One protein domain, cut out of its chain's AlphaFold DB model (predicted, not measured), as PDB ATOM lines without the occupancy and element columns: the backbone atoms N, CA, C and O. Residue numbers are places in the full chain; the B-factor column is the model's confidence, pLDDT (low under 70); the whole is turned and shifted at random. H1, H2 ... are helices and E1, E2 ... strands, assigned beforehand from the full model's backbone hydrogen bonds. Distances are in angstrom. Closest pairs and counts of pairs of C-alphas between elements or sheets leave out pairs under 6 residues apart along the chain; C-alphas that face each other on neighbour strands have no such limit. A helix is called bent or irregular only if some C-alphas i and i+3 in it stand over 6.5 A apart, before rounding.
ATOM      1  N   ASN A  13      12.103 -58.159   2.399       83.19
ATOM      2  CA  ASN A  13      12.656 -59.260   3.191       83.19
ATOM      3  C   ASN A  13      14.127 -59.016   3.541       83.19
ATOM      4  O   ASN A  13      14.582 -59.398   4.618       83.19
ATOM      5  N   HIS A  14      14.862 -58.358   2.642       84.38
ATOM      6  CA  HIS A  14      16.277 -58.059   2.810       84.38
ATOM      7  C   HIS A  14      16.610 -56.637   2.376       84.38
ATOM      8  O   HIS A  14      16.182 -56.177   1.317       84.38
ATOM      9  N   ALA A  15      17.458 -55.983   3.167       87.31
ATOM     10  CA  ALA A  15      18.076 -54.723   2.792       87.31
ATOM     11  C   ALA A  15      19.565 -54.701   3.140       87.31
ATOM     12  O   ALA A  15      20.036 -55.417   4.030       87.31
ATOM     13  N   VAL A  16      20.317 -53.865   2.434       89.62
ATOM     14  CA  VAL A  16      21.736 -53.621   2.681       89.62
ATOM     15  C   VAL A  16      21.899 -52.192   3.163       89.62
ATOM     16  O   VAL A  16      21.486 -51.252   2.491       89.62
ATOM     17  N   LEU A  17      22.536 -52.039   4.321       87.62
ATOM     18  CA  LEU A  17      22.937 -50.741   4.837       87.62
ATOM     19  C   LEU A  17      24.342 -50.415   4.334       87.62
ATOM     20  O   LEU A  17      25.274 -51.214   4.497       87.62
ATOM     21  N   LYS A  18      24.497 -49.227   3.755       87.62
ATOM     22  CA  LYS A  18      25.758 -48.688   3.255       87.62
ATOM     23  C   LYS A  18      26.104 -47.382   3.962       87.62
ATOM     24  O   LYS A  18      25.230 -46.549   4.176       87.62
ATOM     25  N   ALA A  19      27.383 -47.185   4.254       83.06
ATOM     26  CA  ALA A  19      27.943 -45.888   4.622       83.06
ATOM     27  C   ALA A  19      29.026 -45.532   3.606       83.06
ATOM     28  O   ALA A  19      29.882 -46.367   3.310       83.06
ATOM     29  N   ASN A  20      28.964 -44.326   3.034       81.19
ATOM     30  CA  ASN A  20      29.890 -43.877   1.983       81.19
ATOM     31  C   ASN A  20      30.031 -44.895   0.825       81.19
ATOM     32  O   ASN A  20      31.126 -45.162   0.340       81.19
ATOM     33  N   GLY A  21      28.925 -45.538   0.430       80.56
ATOM     34  CA  GLY A  21      28.899 -46.560  -0.627       80.56
ATOM     35  C   GLY A  21      29.373 -47.964  -0.218       80.56
ATOM     36  O   GLY A  21      29.133 -48.920  -0.956       80.56
ATOM     37  N   VAL A  22      29.969 -48.134   0.965       84.88
ATOM     38  CA  VAL A  22      30.452 -49.430   1.465       84.88
ATOM     39  C   VAL A  22      29.369 -50.119   2.288       84.88
ATOM     40  O   VAL A  22      28.806 -49.526   3.204       84.88
ATOM     41  N   ALA A  23      29.087 -51.390   1.995       85.50
ATOM     42  CA  ALA A  23      28.118 -52.178   2.756       85.50
ATOM     43  C   ALA A  23      28.638 -52.485   4.170       85.50
ATOM     44  O   ALA A  23      29.613 -53.221   4.330       85.50
ATOM     45  N   ILE A  24      27.941 -51.968   5.181       83.88
ATOM     46  CA  ILE A  24      28.300 -52.075   6.604       83.88
ATOM     47  C   ILE A  24      27.385 -53.022   7.381       83.88
ATOM     48  O   ILE A  24      27.768 -53.520   8.439       83.88
ATOM     49  N   GLY A  25      26.203 -53.327   6.849       86.31
ATOM     50  CA  GLY A  25      25.263 -54.224   7.504       86.31
ATOM     51  C   GLY A  25      24.168 -54.732   6.577       86.31
ATOM     52  O   GLY A  25      24.031 -54.302   5.430       86.31
ATOM     53  N   ARG A  26      23.400 -55.686   7.090       88.62
ATOM     54  CA  ARG A  26      22.216 -56.249   6.446       88.62
ATOM     55  C   ARG A  26      21.036 -56.157   7.393       88.62
ATOM     56  O   ARG A  26      21.187 -56.376   8.590       88.62
ATOM     57  N   LEU A  27      19.874 -55.867   6.838       88.62
ATOM     58  CA  LEU A  27      18.607 -55.815   7.550       88.62
ATOM     59  C   LEU A  27      17.703 -56.925   7.010       88.62
ATOM     60  O   LEU A  27      17.785 -57.281   5.829       88.62
ATOM     61  N   GLN A  28      16.867 -57.478   7.877       88.44
ATOM     62  CA  GLN A  28      15.864 -58.480   7.535       88.44
ATOM     63  C   GLN A  28      14.495 -58.048   8.044       88.44
ATOM     64  O   GLN A  28      14.406 -57.438   9.114       88.44
ATOM     65  N   ASN A  29      13.453 -58.416   7.292       88.19
ATOM     66  CA  ASN A  29      12.059 -58.051   7.554       88.19
ATOM     67  C   ASN A  29      11.936 -56.542   7.782       88.19
ATOM     68  O   ASN A  29      11.649 -56.070   8.883       88.19
ATOM     69  N   VAL A  30      12.271 -55.795   6.734       87.88
ATOM     70  CA  VAL A  30      12.261 -54.340   6.723       87.88
ATOM     71  C   VAL A  30      10.869 -53.859   6.359       87.88
ATOM     72  O   VAL A  30      10.275 -54.319   5.386       87.88
ATOM     73  N   GLN A  31      10.372 -52.904   7.126       89.62
ATOM     74  CA  GLN A  31       9.159 -52.171   6.837       89.62
ATOM     75  C   GLN A  31       9.503 -50.688   6.737       89.62
ATOM     76  O   GLN A  31      10.204 -50.138   7.583       89.62
ATOM     77  N   VAL A  32       9.013 -50.038   5.689       87.12
ATOM     78  CA  VAL A  32       9.185 -48.604   5.472       87.12
ATOM     79  C   VAL A  32       7.817 -47.960   5.506       87.12
ATOM     80  O   VAL A  32       6.996 -48.212   4.634       87.12
ATOM     81  N   ARG A  60       9.969 -43.541   8.106       88.25
ATOM     82  CA  ARG A  60      10.373 -44.436   9.194       88.25
ATOM     83  C   ARG A  60      10.671 -45.816   8.637       88.25
ATOM     84  O   ARG A  60       9.846 -46.393   7.942       88.25
ATOM     85  N   ILE A  61      11.830 -46.355   8.980       88.56
ATOM     86  CA  ILE A  61      12.274 -47.683   8.566       88.56
ATOM     87  C   ILE A  61      12.425 -48.525   9.823       88.56
ATOM     88  O   ILE A  61      13.193 -48.179  10.717       88.56
ATOM     89  N   THR A  62      11.708 -49.630   9.904       88.94
ATOM     90  CA  THR A  62      11.834 -50.602  10.986       88.94
ATOM     91  C   THR A  62      12.387 -51.899  10.419       88.94
ATOM     92  O   THR A  62      12.065 -52.283   9.297       88.94
ATOM     93  N   ALA A  63      13.263 -52.567  11.161       87.44
ATOM     94  CA  ALA A  63      13.771 -53.875  10.773       87.44
ATOM     95  C   ALA A  63      13.799 -54.816  11.972       87.44
ATOM     96  O   ALA A  63      14.281 -54.460  13.050       87.44
ATOM     97  N   GLN A  64      13.318 -56.039  11.760       86.56
ATOM     98  CA  GLN A  64      13.266 -57.049  12.813       86.56
ATOM     99  C   GLN A  64      14.663 -57.497  13.234       86.56
ATOM    100  O   GLN A  64      14.922 -57.673  14.420       86.56
ATOM    101  N   THR A  65      15.560 -57.685  12.265       86.12
ATOM    102  CA  THR A  65      16.928 -58.141  12.519       86.12
ATOM    103  C   THR A  65      17.904 -57.280  11.743       86.12
ATOM    104  O   THR A  65      17.757 -57.069  10.540       86.12
ATOM    105  N   PHE A  66      18.938 -56.827  12.434       85.50
ATOM    106  CA  PHE A  66      20.049 -56.080  11.880       85.50
ATOM    107  C   PHE A  66      21.348 -56.806  12.184       85.50
ATOM    108  O   PHE A  66      21.648 -57.088  13.338       85.50
ATOM    109  N   VAL A  67      22.118 -57.112  11.146       85.62
ATOM    110  CA  VAL A  67      23.401 -57.805  11.254       85.62
ATOM    111  C   VAL A  67      24.494 -56.901  10.714       85.62
ATOM    112  O   VAL A  67      24.501 -56.554   9.529       85.62
ATOM    113  N   LEU A  68      25.448 -56.548  11.566       82.31
ATOM    114  CA  LEU A  68      26.618 -55.773  11.177       82.31
ATOM    115  C   LEU A  68      27.693 -56.664  10.567       82.31
ATOM    116  O   LEU A  68      27.959 -57.780  11.018       82.31
ATOM    117  N   ARG A  69      28.363 -56.137   9.543       80.81
ATOM    118  CA  ARG A  69      29.590 -56.740   9.027       80.81
ATOM    119  C   ARG A  69      30.758 -56.445   9.963       80.81
ATOM    120  O   ARG A  69      30.757 -55.467  10.711       80.81
ATOM    121  N   GLN A  70      31.788 -57.281   9.886       72.69
ATOM    122  CA  GLN A  70      33.051 -57.047  10.579       72.69
ATOM    123  C   GLN A  70      33.613 -55.668  10.191       72.69
ATOM    124  O   GLN A  70      33.680 -55.338   9.012       72.69
ATOM    125  N   GLY A  71      33.946 -54.842  11.188       69.94
ATOM    126  CA  GLY A  71      34.370 -53.447  10.994       69.94
ATOM    127  C   GLY A  71      33.228 -52.425  10.866       69.94
ATOM    128  O   GLY A  71      33.464 -51.239  11.076       69.94
ATOM    129  N   GLY A  72      31.982 -52.856  10.627       68.81
ATOM    130  CA  GLY A  72      30.814 -51.967  10.534       68.81
ATOM    131  C   GLY A  72      30.481 -51.256  11.851       68.81
ATOM    132  O   GLY A  72      30.026 -50.117  11.838       68.81
ATOM    133  N   HIS A  73      30.802 -51.877  12.990       68.38
ATOM    134  CA  HIS A  73      30.651 -51.274  14.318       68.38
ATOM    135  C   HIS A  73      31.410 -49.949  14.467       68.38
ATOM    136  O   HIS A  73      30.914 -49.045  15.130       68.38
ATOM    137  N   ALA A  74      32.575 -49.787  13.828       66.69
ATOM    138  CA  ALA A  74      33.366 -48.558  13.931       66.69
ATOM    139  C   ALA A  74      32.654 -47.334  13.327       66.69
ATOM    140  O   ALA A  74      32.947 -46.202  13.709       66.69
ATOM    141  N   VAL A  75      31.711 -47.558  12.406       66.25
ATOM    142  CA  VAL A  75      30.889 -46.499  11.806       66.25
ATOM    143  C   VAL A  75      29.800 -46.040  12.776       66.25
ATOM    144  O   VAL A  75      29.517 -44.852  12.848       66.25
ATOM    145  N   PHE A  76      29.250 -46.962  13.570       62.19
ATOM    146  CA  PHE A  76      28.226 -46.666  14.575       62.19
ATOM    147  C   PHE A  76      28.804 -46.180  15.906       62.19
ATOM    148  O   PHE A  76      28.201 -45.350  16.564       62.19
ATOM    149  N   HIS A  77      29.995 -46.626  16.309       57.59
ATOM    150  CA  HIS A  77      30.628 -46.170  17.555       57.59
ATOM    151  C   HIS A  77      31.031 -44.694  17.543       57.59
ATOM    152  O   HIS A  77      31.272 -44.115  18.600       57.59
ATOM    153  N   LYS A  78      31.075 -44.074  16.364       54.41
ATOM    154  CA  LYS A  78      31.197 -42.627  16.219       54.41
ATOM    155  C   LYS A  78      29.821 -41.964  16.255       54.41
ATOM    156  O   LYS A  78      29.579 -41.104  15.421       54.41
ATOM    157  N   PHE A  79      28.925 -42.364  17.168       54.69
ATOM    158  CA  PHE A  79      27.752 -41.545  17.472       54.69
ATOM    159  C   PHE A  79      28.268 -40.256  18.093       54.69
ATOM    160  O   PHE A  79      28.693 -40.246  19.252       54.69
ATOM    161  N   PRO A  80      28.326 -39.188  17.306       50.81
ATOM    162  CA  PRO A  80      28.909 -37.961  17.758       50.81
ATOM    163  C   PRO A  80      27.918 -37.303  18.705       50.81
ATOM    164  O   PRO A  80      26.704 -37.406  18.540       50.81
ATOM    165  N   GLN A  81      28.425 -36.583  19.699       48.00
ATOM    166  CA  GLN A  81      27.575 -35.809  20.609       48.00
ATOM    167  C   GLN A  81      26.837 -34.656  19.891       48.00
ATOM    168  O   GLN A  81      26.091 -33.916  20.527       48.00
ATOM    169  N   LYS A  82      27.049 -34.487  18.576       48.31
ATOM    170  CA  LYS A  82      26.522 -33.412  17.736       48.31
ATOM    171  C   LYS A  82      25.832 -33.969  16.489       48.31
ATOM    172  O   LYS A  82      26.320 -34.904  15.855       48.31
ATOM    173  N   LEU A  83      24.708 -33.349  16.125       45.06
ATOM    174  CA  LEU A  83      23.998 -33.592  14.864       45.06
ATOM    175  C   LEU A  83      24.927 -33.318  13.661       45.06
ATOM    176  O   LEU A  83      25.640 -32.316  13.659       45.06
ATOM    177  N   GLY A  84      24.893 -34.175  12.634       52.25
ATOM    178  CA  GLY A  84      25.620 -33.974  11.365       52.25
ATOM    179  C   GLY A  84      27.033 -34.570  11.277       52.25
ATOM    180  O   GLY A  84      27.641 -34.533  10.213       52.25
ATOM    181  N   GLU A  85      27.557 -35.155  12.354       58.47
ATOM    182  CA  GLU A  85      28.852 -35.863  12.341       58.47
ATOM    183  C   GLU A  85      28.700 -37.369  11.994       58.47
ATOM    184  O   GLU A  85      29.696 -38.066  11.781       58.47
ATOM    185  N   VAL A  86      27.464 -37.884  11.893       61.84
ATOM    186  CA  VAL A  86      27.192 -39.242  11.391       61.84
ATOM    187  C   VAL A  86      27.324 -39.234   9.864       61.84
ATOM    188  O   VAL A  86      26.678 -38.418   9.203       61.84
ATOM    189  N   PRO A  87      28.136 -40.121   9.259       66.44
ATOM    190  CA  PRO A  87      28.219 -40.209   7.808       66.44
ATOM    191  C   PRO A  87      26.851 -40.572   7.226       66.44
ATOM    192  O   PRO A  87      26.183 -41.470   7.736       66.44
ATOM    193  N   ALA A  88      26.454 -39.903   6.141       72.94
ATOM    194  CA  ALA A  88      25.179 -40.163   5.487       72.94
ATOM    195  C   ALA A  88      25.074 -41.648   5.102       72.94
ATOM    196  O   ALA A  88      25.821 -42.150   4.255       72.94
ATOM    197  N   MET A  89      24.149 -42.359   5.747       84.50
ATOM    198  CA  MET A  89      23.902 -43.763   5.452       84.50
ATOM    199  C   MET A  89      22.804 -43.911   4.409       84.50
ATOM    200  O   MET A  89      21.944 -43.050   4.214       84.50
ATOM    201  N   THR A  90      22.855 -45.035   3.714       88.69
ATOM    202  CA  THR A  90      21.907 -45.396   2.670       88.69
ATOM    203  C   THR A  90      21.426 -46.814   2.919       88.69
ATOM    204  O   THR A  90      22.248 -47.708   3.127       88.69
ATOM    205  N   ILE A  91      20.113 -47.039   2.895       88.75
ATOM    206  CA  ILE A  91      19.548 -48.393   2.917       88.75
ATOM    207  C   ILE A  91      19.012 -48.704   1.530       88.75
ATOM    208  O   ILE A  91      18.166 -47.988   1.005       88.75
ATOM    209  N   GLU A  92      19.482 -49.802   0.960       88.81
ATOM    210  CA  GLU A  92      18.994 -50.336  -0.304       88.81
ATOM    211  C   GLU A  92      18.153 -51.574  -0.025       88.81
ATOM    212  O   GLU A  92      18.648 -52.529   0.580       88.81
ATOM    213  N   PHE A  93      16.898 -51.568  -0.459       86.69
ATOM    214  CA  PHE A  93      15.973 -52.673  -0.241       86.69
ATOM    215  C   PHE A  93      15.290 -53.071  -1.541       86.69
ATOM    216  O   PHE A  93      14.942 -52.236  -2.376       86.69
ATOM    217  N   LEU A  94      15.141 -54.381  -1.705       81.88
ATOM    218  CA  LEU A  94      14.471 -54.987  -2.840       81.88
ATOM    219  C   LEU A  94      13.203 -55.651  -2.327       81.88
ATOM    220  O   LEU A  94      13.266 -56.556  -1.489       81.88
ATOM    221  N   ASP A  95      12.073 -55.211  -2.856       74.50
ATOM    222  CA  ASP A  95      10.841 -55.964  -2.736       74.50
ATOM    223  C   ASP A  95      10.899 -57.130  -3.730       74.50
ATOM    224  O   ASP A  95      11.056 -56.938  -4.939       74.50
ATOM    225  N   ARG A  96      10.835 -58.355  -3.204       67.94
ATOM    226  CA  ARG A  96      10.901 -59.570  -4.017       67.94
ATOM    227  C   ARG A  96       9.610 -59.790  -4.800       67.94
ATOM    228  O   ARG A  96       9.685 -60.328  -5.901       67.94
ATOM    229  N   ASP A  97       8.470 -59.395  -4.243       67.94
ATOM    230  CA  ASP A  97       7.162 -59.699  -4.819       67.94
ATOM    231  C   ASP A  97       6.880 -58.787  -6.012       67.94
ATOM    232  O   ASP A  97       6.374 -59.234  -7.039       67.94
ATOM    233  N   THR A  98       7.290 -57.519  -5.918       67.50
ATOM    234  CA  THR A  98       7.133 -56.547  -7.011       67.50
ATOM    235  C   THR A  98       8.385 -56.374  -7.875       67.50
ATOM    236  O   THR A  98       8.326 -55.727  -8.918       67.50
ATOM    237  N   GLY A  99       9.540 -56.904  -7.452       69.12
ATOM    238  CA  GLY A  99      10.835 -56.641  -8.096       69.12
ATOM    239  C   GLY A  99      11.280 -55.176  -7.984       69.12
ATOM    240  O   GLY A  99      12.200 -54.741  -8.684       69.12
ATOM    241  N   THR A 100      10.614 -54.391  -7.132       75.69
ATOM    242  CA  THR A 100      10.862 -52.959  -7.016       75.69
ATOM    243  C   THR A 100      12.047 -52.699  -6.111       75.69
ATOM    244  O   THR A 100      12.110 -53.167  -4.972       75.69
ATOM    245  N   TYR A 101      12.987 -51.911  -6.620       82.19
ATOM    246  CA  TYR A 101      14.175 -51.533  -5.884       82.19
ATOM    247  C   TYR A 101      14.055 -50.105  -5.358       82.19
ATOM    248  O   TYR A 101      13.839 -49.147  -6.111       82.19
ATOM    249  N   TRP A 102      14.270 -49.970  -4.057       85.44
ATOM    250  CA  TRP A 102      14.147 -48.724  -3.326       85.44
ATOM    251  C   TRP A 102      15.454 -48.367  -2.623       85.44
ATOM    252  O   TRP A 102      16.217 -49.227  -2.174       85.44
ATOM    253  N   ILE A 103      15.692 -47.065  -2.510       88.81
ATOM    254  CA  ILE A 103      16.816 -46.490  -1.778       88.81
ATOM    255  C   ILE A 103      16.273 -45.495  -0.761       88.81
ATOM    256  O   ILE A 103      15.617 -44.526  -1.130       88.81
ATOM    257  N   ALA A 104      16.605 -45.697   0.510       88.62
ATOM    258  CA  ALA A 104      16.470 -44.680   1.541       88.62
ATOM    259  C   ALA A 104      17.788 -43.914   1.701       88.62
ATOM    260  O   ALA A 104      18.837 -44.526   1.908       88.62
ATOM    261  N   LEU A 105      17.725 -42.586   1.616       88.06
ATOM    262  CA  LEU A 105      18.860 -41.665   1.690       88.06
ATOM    263  C   LEU A 105      18.857 -40.892   3.011       88.06
ATOM    264  O   LEU A 105      17.793 -40.568   3.541       88.06
ATOM    265  N   GLY A 106      20.054 -40.555   3.503       83.31
ATOM    266  CA  GLY A 106      20.214 -39.795   4.745       83.31
ATOM    267  C   GLY A 106      19.632 -40.551   5.932       83.31
ATOM    268  O   GLY A 106      18.806 -40.018   6.663       83.31
ATOM    269  N   VAL A 107      19.972 -41.833   6.032       84.69
ATOM    270  CA  VAL A 107      19.422 -42.712   7.057       84.69
ATOM    271  C   VAL A 107      20.148 -42.485   8.375       84.69
ATOM    272  O   VAL A 107      21.373 -42.559   8.428       84.69
ATOM    273  N   GLU A 108      19.386 -42.304   9.444       80.44
ATOM    274  CA  GLU A 108      19.883 -42.203  10.808       80.44
ATOM    275  C   GLU A 108      19.134 -43.178  11.724       80.44
ATOM    276  O   GLU A 108      17.910 -43.290  11.654       80.44
ATOM    277  N   PRO A 109      19.836 -43.932  12.578       77.50
ATOM    278  CA  PRO A 109      19.207 -44.806  13.556       77.50
ATOM    279  C   PRO A 109      18.520 -43.984  14.645       77.50
ATOM    280  O   PRO A 109      19.054 -42.984  15.119       77.50
ATOM    281  N   VAL A 110      17.343 -44.436  15.067       74.69
ATOM    282  CA  VAL A 110      16.538 -43.766  16.089       74.69
ATOM    283  C   VAL A 110      16.525 -44.589  17.364       74.69
ATOM    284  O   VAL A 110      16.178 -45.770  17.356       74.69
ATOM    285  N   GLY A 111      16.847 -43.924  18.473       63.94
ATOM    286  CA  GLY A 111      16.862 -44.511  19.806       63.94
ATOM    287  C   GLY A 111      18.160 -45.248  20.141       63.94
ATOM    288  O   GLY A 111      18.964 -45.602  19.280       63.94
ATOM    289  N   GLN A 112      18.353 -45.519  21.434       56.06
ATOM    290  CA  GLN A 112      19.472 -46.332  21.922       56.06
ATOM    291  C   GLN A 112      19.347 -47.816  21.535       56.06
ATOM    292  O   GLN A 112      20.199 -48.617  21.883       56.06
ATOM    293  N   THR A 113      18.320 -48.222  20.792       52.38
ATOM    294  CA  THR A 113      18.171 -49.588  20.267       52.38
ATOM    295  C   THR A 113      19.242 -49.951  19.239       52.38
ATOM    296  O   THR A 113      19.525 -51.131  19.048       52.38
ATOM    297  N   VAL A 114      19.892 -48.956  18.622       53.62
ATOM    298  CA  VAL A 114      21.090 -49.148  17.784       53.62
ATOM    299  C   VAL A 114      22.380 -48.855  18.563       53.62
ATOM    300  O   VAL A 114      23.459 -48.887  17.974       53.62
ATOM    301  N   ASN A 115      22.323 -48.711  19.905       52.19
ATOM    302  CA  ASN A 115      23.448 -49.129  20.756       52.19
ATOM    303  C   ASN A 115      23.528 -50.648  20.670       52.19
ATOM    304  O   ASN A 115      23.249 -51.405  21.598       52.19
ATOM    305  N   VAL A 116      23.940 -51.086  19.493       52.53
ATOM    306  CA  VAL A 116      24.655 -52.308  19.311       52.53
ATOM    307  C   VAL A 116      25.823 -52.211  20.277       52.53
ATOM    308  O   VAL A 116      26.813 -51.535  20.000       52.53
ATOM    309  N   SER A 117      25.667 -52.800  21.465       46.22
ATOM    310  CA  SER A 117      26.775 -52.905  22.402       46.22
ATOM    311  C   SER A 117      27.958 -53.465  21.615       46.22
ATOM    312  O   SER A 117      27.761 -54.310  20.735       46.22
ATOM    313  N   ALA A 118      29.169 -52.980  21.886       47.38
ATOM    314  CA  ALA A 118      30.385 -53.296  21.129       47.38
ATOM    315  C   ALA A 118      30.625 -54.809  20.881       47.38
ATOM    316  O   ALA A 118      31.458 -55.178  20.057       47.38
ATOM    317  N   ASN A 119      29.871 -55.679  21.562       52.25
ATOM    318  CA  ASN A 119      29.972 -57.128  21.542       52.25
ATOM    319  C   ASN A 119      28.850 -57.864  20.781       52.25
ATOM    320  O   ASN A 119      28.970 -59.071  20.582       52.25
ATOM    321  N   GLN A 120      27.769 -57.209  20.341       63.25
ATOM    322  CA  GLN A 120      26.652 -57.896  19.672       63.25
ATOM    323  C   GLN A 120      26.598 -57.561  18.184       63.25
ATOM    324  O   GLN A 120      26.126 -56.514  17.790       63.25
ATOM    325  N   ARG A 121      27.037 -58.468  17.306       71.31
ATOM    326  CA  ARG A 121      26.969 -58.254  15.840       71.31
ATOM    327  C   ARG A 121      25.545 -58.237  15.274       71.31
ATOM    328  O   ARG A 121      25.363 -57.917  14.100       71.31
ATOM    329  N   VAL A 122      24.564 -58.621  16.084       79.75
ATOM    330  CA  VAL A 122      23.159 -58.745  15.711       79.75
ATOM    331  C   VAL A 122      22.324 -57.927  16.687       79.75
ATOM    332  O   VAL A 122      22.490 -58.065  17.895       79.75
ATOM    333  N   ALA A 123      21.432 -57.099  16.158       78.06
ATOM    334  CA  ALA A 123      20.434 -56.355  16.913       78.06
ATOM    335  C   ALA A 123      19.035 -56.689  16.390       78.06
ATOM    336  O   ALA A 123      18.868 -57.059  15.224       78.06
ATOM    337  N   HIS A 124      18.035 -56.541  17.252       82.38
ATOM    338  CA  HIS A 124      16.645 -56.833  16.926       82.38
ATOM    339  C   HIS A 124      15.763 -55.600  17.100       82.38
ATOM    340  O   HIS A 124      16.046 -54.756  17.949       82.38
ATOM    341  N   ASN A 125      14.687 -55.520  16.316       82.88
ATOM    342  CA  ASN A 125      13.685 -54.451  16.367       82.88
ATOM    343  C   ASN A 125      14.303 -53.045  16.278       82.88
ATOM    344  O   ASN A 125      13.982 -52.147  17.060       82.88
ATOM    345  N   VAL A 126      15.222 -52.861  15.331       82.06
ATOM    346  CA  VAL A 126      15.903 -51.581  15.127       82.06
ATOM    347  C   VAL A 126      15.031 -50.629  14.317       82.06
ATOM    348  O   VAL A 126      14.261 -51.045  13.447       82.06
ATOM    349  N   GLN A 127      15.171 -49.337  14.596       85.44
ATOM    350  CA  GLN A 127      14.450 -48.282  13.897       85.44
ATOM    351  C   GLN A 127      15.428 -47.266  13.321       85.44
ATOM    352  O   GLN A 127      16.437 -46.926  13.939       85.44
ATOM    353  N   PHE A 128      15.097 -46.766  12.139       84.94
ATOM    354  CA  PHE A 128      15.807 -45.703  11.454       84.94
ATOM    355  C   PHE A 128      14.811 -44.672  10.924       84.94
ATOM    356  O   PHE A 128      13.649 -44.976  10.641       84.94
ATOM    357  N   MET A 129      15.292 -43.452  10.756       86.38
ATOM    358  CA  MET A 129      14.638 -42.397  10.005       86.38
ATOM    359  C   MET A 129      15.452 -42.098   8.758       86.38
ATOM    360  O   MET A 129      16.673 -42.185   8.781       86.38
ATOM    361  N   ALA A 130      14.773 -41.779   7.665       86.44
ATOM    362  CA  ALA A 130      15.410 -41.366   6.422       86.44
ATOM    363  C   ALA A 130      14.955 -39.959   6.034       86.44
ATOM    364  O   ALA A 130      13.841 -39.543   6.357       86.44
ATOM    365  N   LEU A 131      15.804 -39.247   5.296       86.00
ATOM    366  CA  LEU A 131      15.447 -37.958   4.703       86.00
ATOM    367  C   LEU A 131      14.571 -38.133   3.462       86.00
ATOM    368  O   LEU A 131      13.682 -37.325   3.207       86.00
ATOM    369  N   ALA A 132      14.821 -39.187   2.686       85.00
ATOM    370  CA  ALA A 132      14.053 -39.492   1.488       85.00
ATOM    371  C   ALA A 132      14.056 -40.992   1.193       85.00
ATOM    372  O   ALA A 132      15.024 -41.692   1.491       85.00
ATOM    373  N   VAL A 133      12.995 -41.460   0.538       85.75
ATOM    374  CA  VAL A 133      12.909 -42.797  -0.056       85.75
ATOM    375  C   VAL A 133      12.613 -42.631  -1.541       85.75
ATOM    376  O   VAL A 133      11.667 -41.941  -1.913       85.75
ATOM    377  N   GLN A 134      13.447 -43.229  -2.387       87.81
ATOM    378  CA  GLN A 134      13.380 -43.118  -3.841       87.81
ATOM    379  C   GLN A 134      13.262 -44.503  -4.476       87.81
ATOM    380  O   GLN A 134      13.978 -45.431  -4.097       87.81
ATOM    381  N   GLN A 135      12.393 -44.629  -5.476       82.94
ATOM    382  CA  GLN A 135      12.342 -45.806  -6.339       82.94
ATOM    383  C   GLN A 135      13.446 -45.681  -7.389       82.94
ATOM    384  O   GLN A 135      13.457 -44.721  -8.157       82.94
ATOM    385  N   LYS A 136      14.383 -46.631  -7.444       74.50
ATOM    386  CA  LYS A 136      15.443 -46.624  -8.472       74.50
ATOM    387  C   LYS A 136      14.999 -47.306  -9.772       74.50
ATOM    388  O   LYS A 136      15.641 -47.128 -10.801       74.50
ATOM    389  N   GLY A 137      13.929 -48.100  -9.714       64.00
ATOM    390  CA  GLY A 137      13.322 -48.790 -10.851       64.00
ATOM    391  C   GLY A 137      12.590 -50.068 -10.432       64.00
ATOM    392  O   GLY A 137      12.764 -50.562  -9.316       64.00
TER     393      GLY A 137
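What this domain is: This is residues 13 to 32 and 60 to 137 of the 147 residues of an uncharacterized protein of Thermus sp. 2.9 (UniProt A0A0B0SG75). The model is a small closed barrel of six antiparallel strands, several of them sharply bent, with a seventh strand, E7, paired onto E5 outside the ring. Toward one end of the barrel lie a short helix, H1, and two long loops, residues 77 to 88 and 110 to 121; residues 80 to 85 stick out free. The printed part has 98 residues, with the named elements E1, E2, E3, H1, E4, E5, E6 and E7 along the chain, and its class is mostly strand. Round the ring run E1, E2, E3, E6, E5, E4 and back to E1. The whole is compact, with a radius of gyration of the C-alphas of 12.7 A, and only just elongated, spanning 38 by 25 by 22 A.

How they stand to each other: E1, residues 13 to 19, and E2, residues 22 to 32, form a hairpin, with N 17 and O 25 at 2.9 A. E2 bends by 97 degrees at residue 29. On its other side is E3, residues 60 to 68, with N 28 and O 65 at 2.8 A. H1, residues 73 to 76, is on the barrel and outside it, at a height over the sheet of 7.8 A; it is too short for any O i to N i+4 pair, and its one O i to N i+3 pair is within range. E4, residues 89 to 94, closes the ring with E1, N 18 and O 90 being 2.8 A apart. E4, E5, residues 100 to 109, and E6, residues 122 to 130, make a meander, each strand the antiparallel neighbour of the one before. N 104 and O 91 are 2.8 A apart, as are N 108 and O 129. E6 pairs with E3 through N 61 and O 128, 2.8 A. E6 runs on into E7, residues 132 to 137, at 97 degrees, and N 134 of E7 is 2.8 A from O 103 of E5.

Where its parts are: E1 begins at C-alpha 13, (12.656, -59.260, 3.191), and is 20.4 A long. E2 measures 21.7 A, E3 19.9 A, E4 16.8 A, E5 23.6 A and E6 21.2 A. H1 begins at C-alpha 73, (30.651, -51.274, 14.318), and measures 5.2 A. E7, 15.5 A long, ends at C-alpha 137, (13.322, -48.790, -10.851).

The domain as a whole: The two C-alphas farthest apart, those of Gln 81 and Asp 97, are 40.4 A apart. Residues 33 to 59 are not printed, and C-alphas 32 and 60 are 5.7 A apart across the cut. The links H1 to E4 and E5 to E6 are long, 12 residues each. The mean pLDDT of the printed part is 75.8; residues 71 to 87, 96 to 99, 111 to 120 and 137 are under 70.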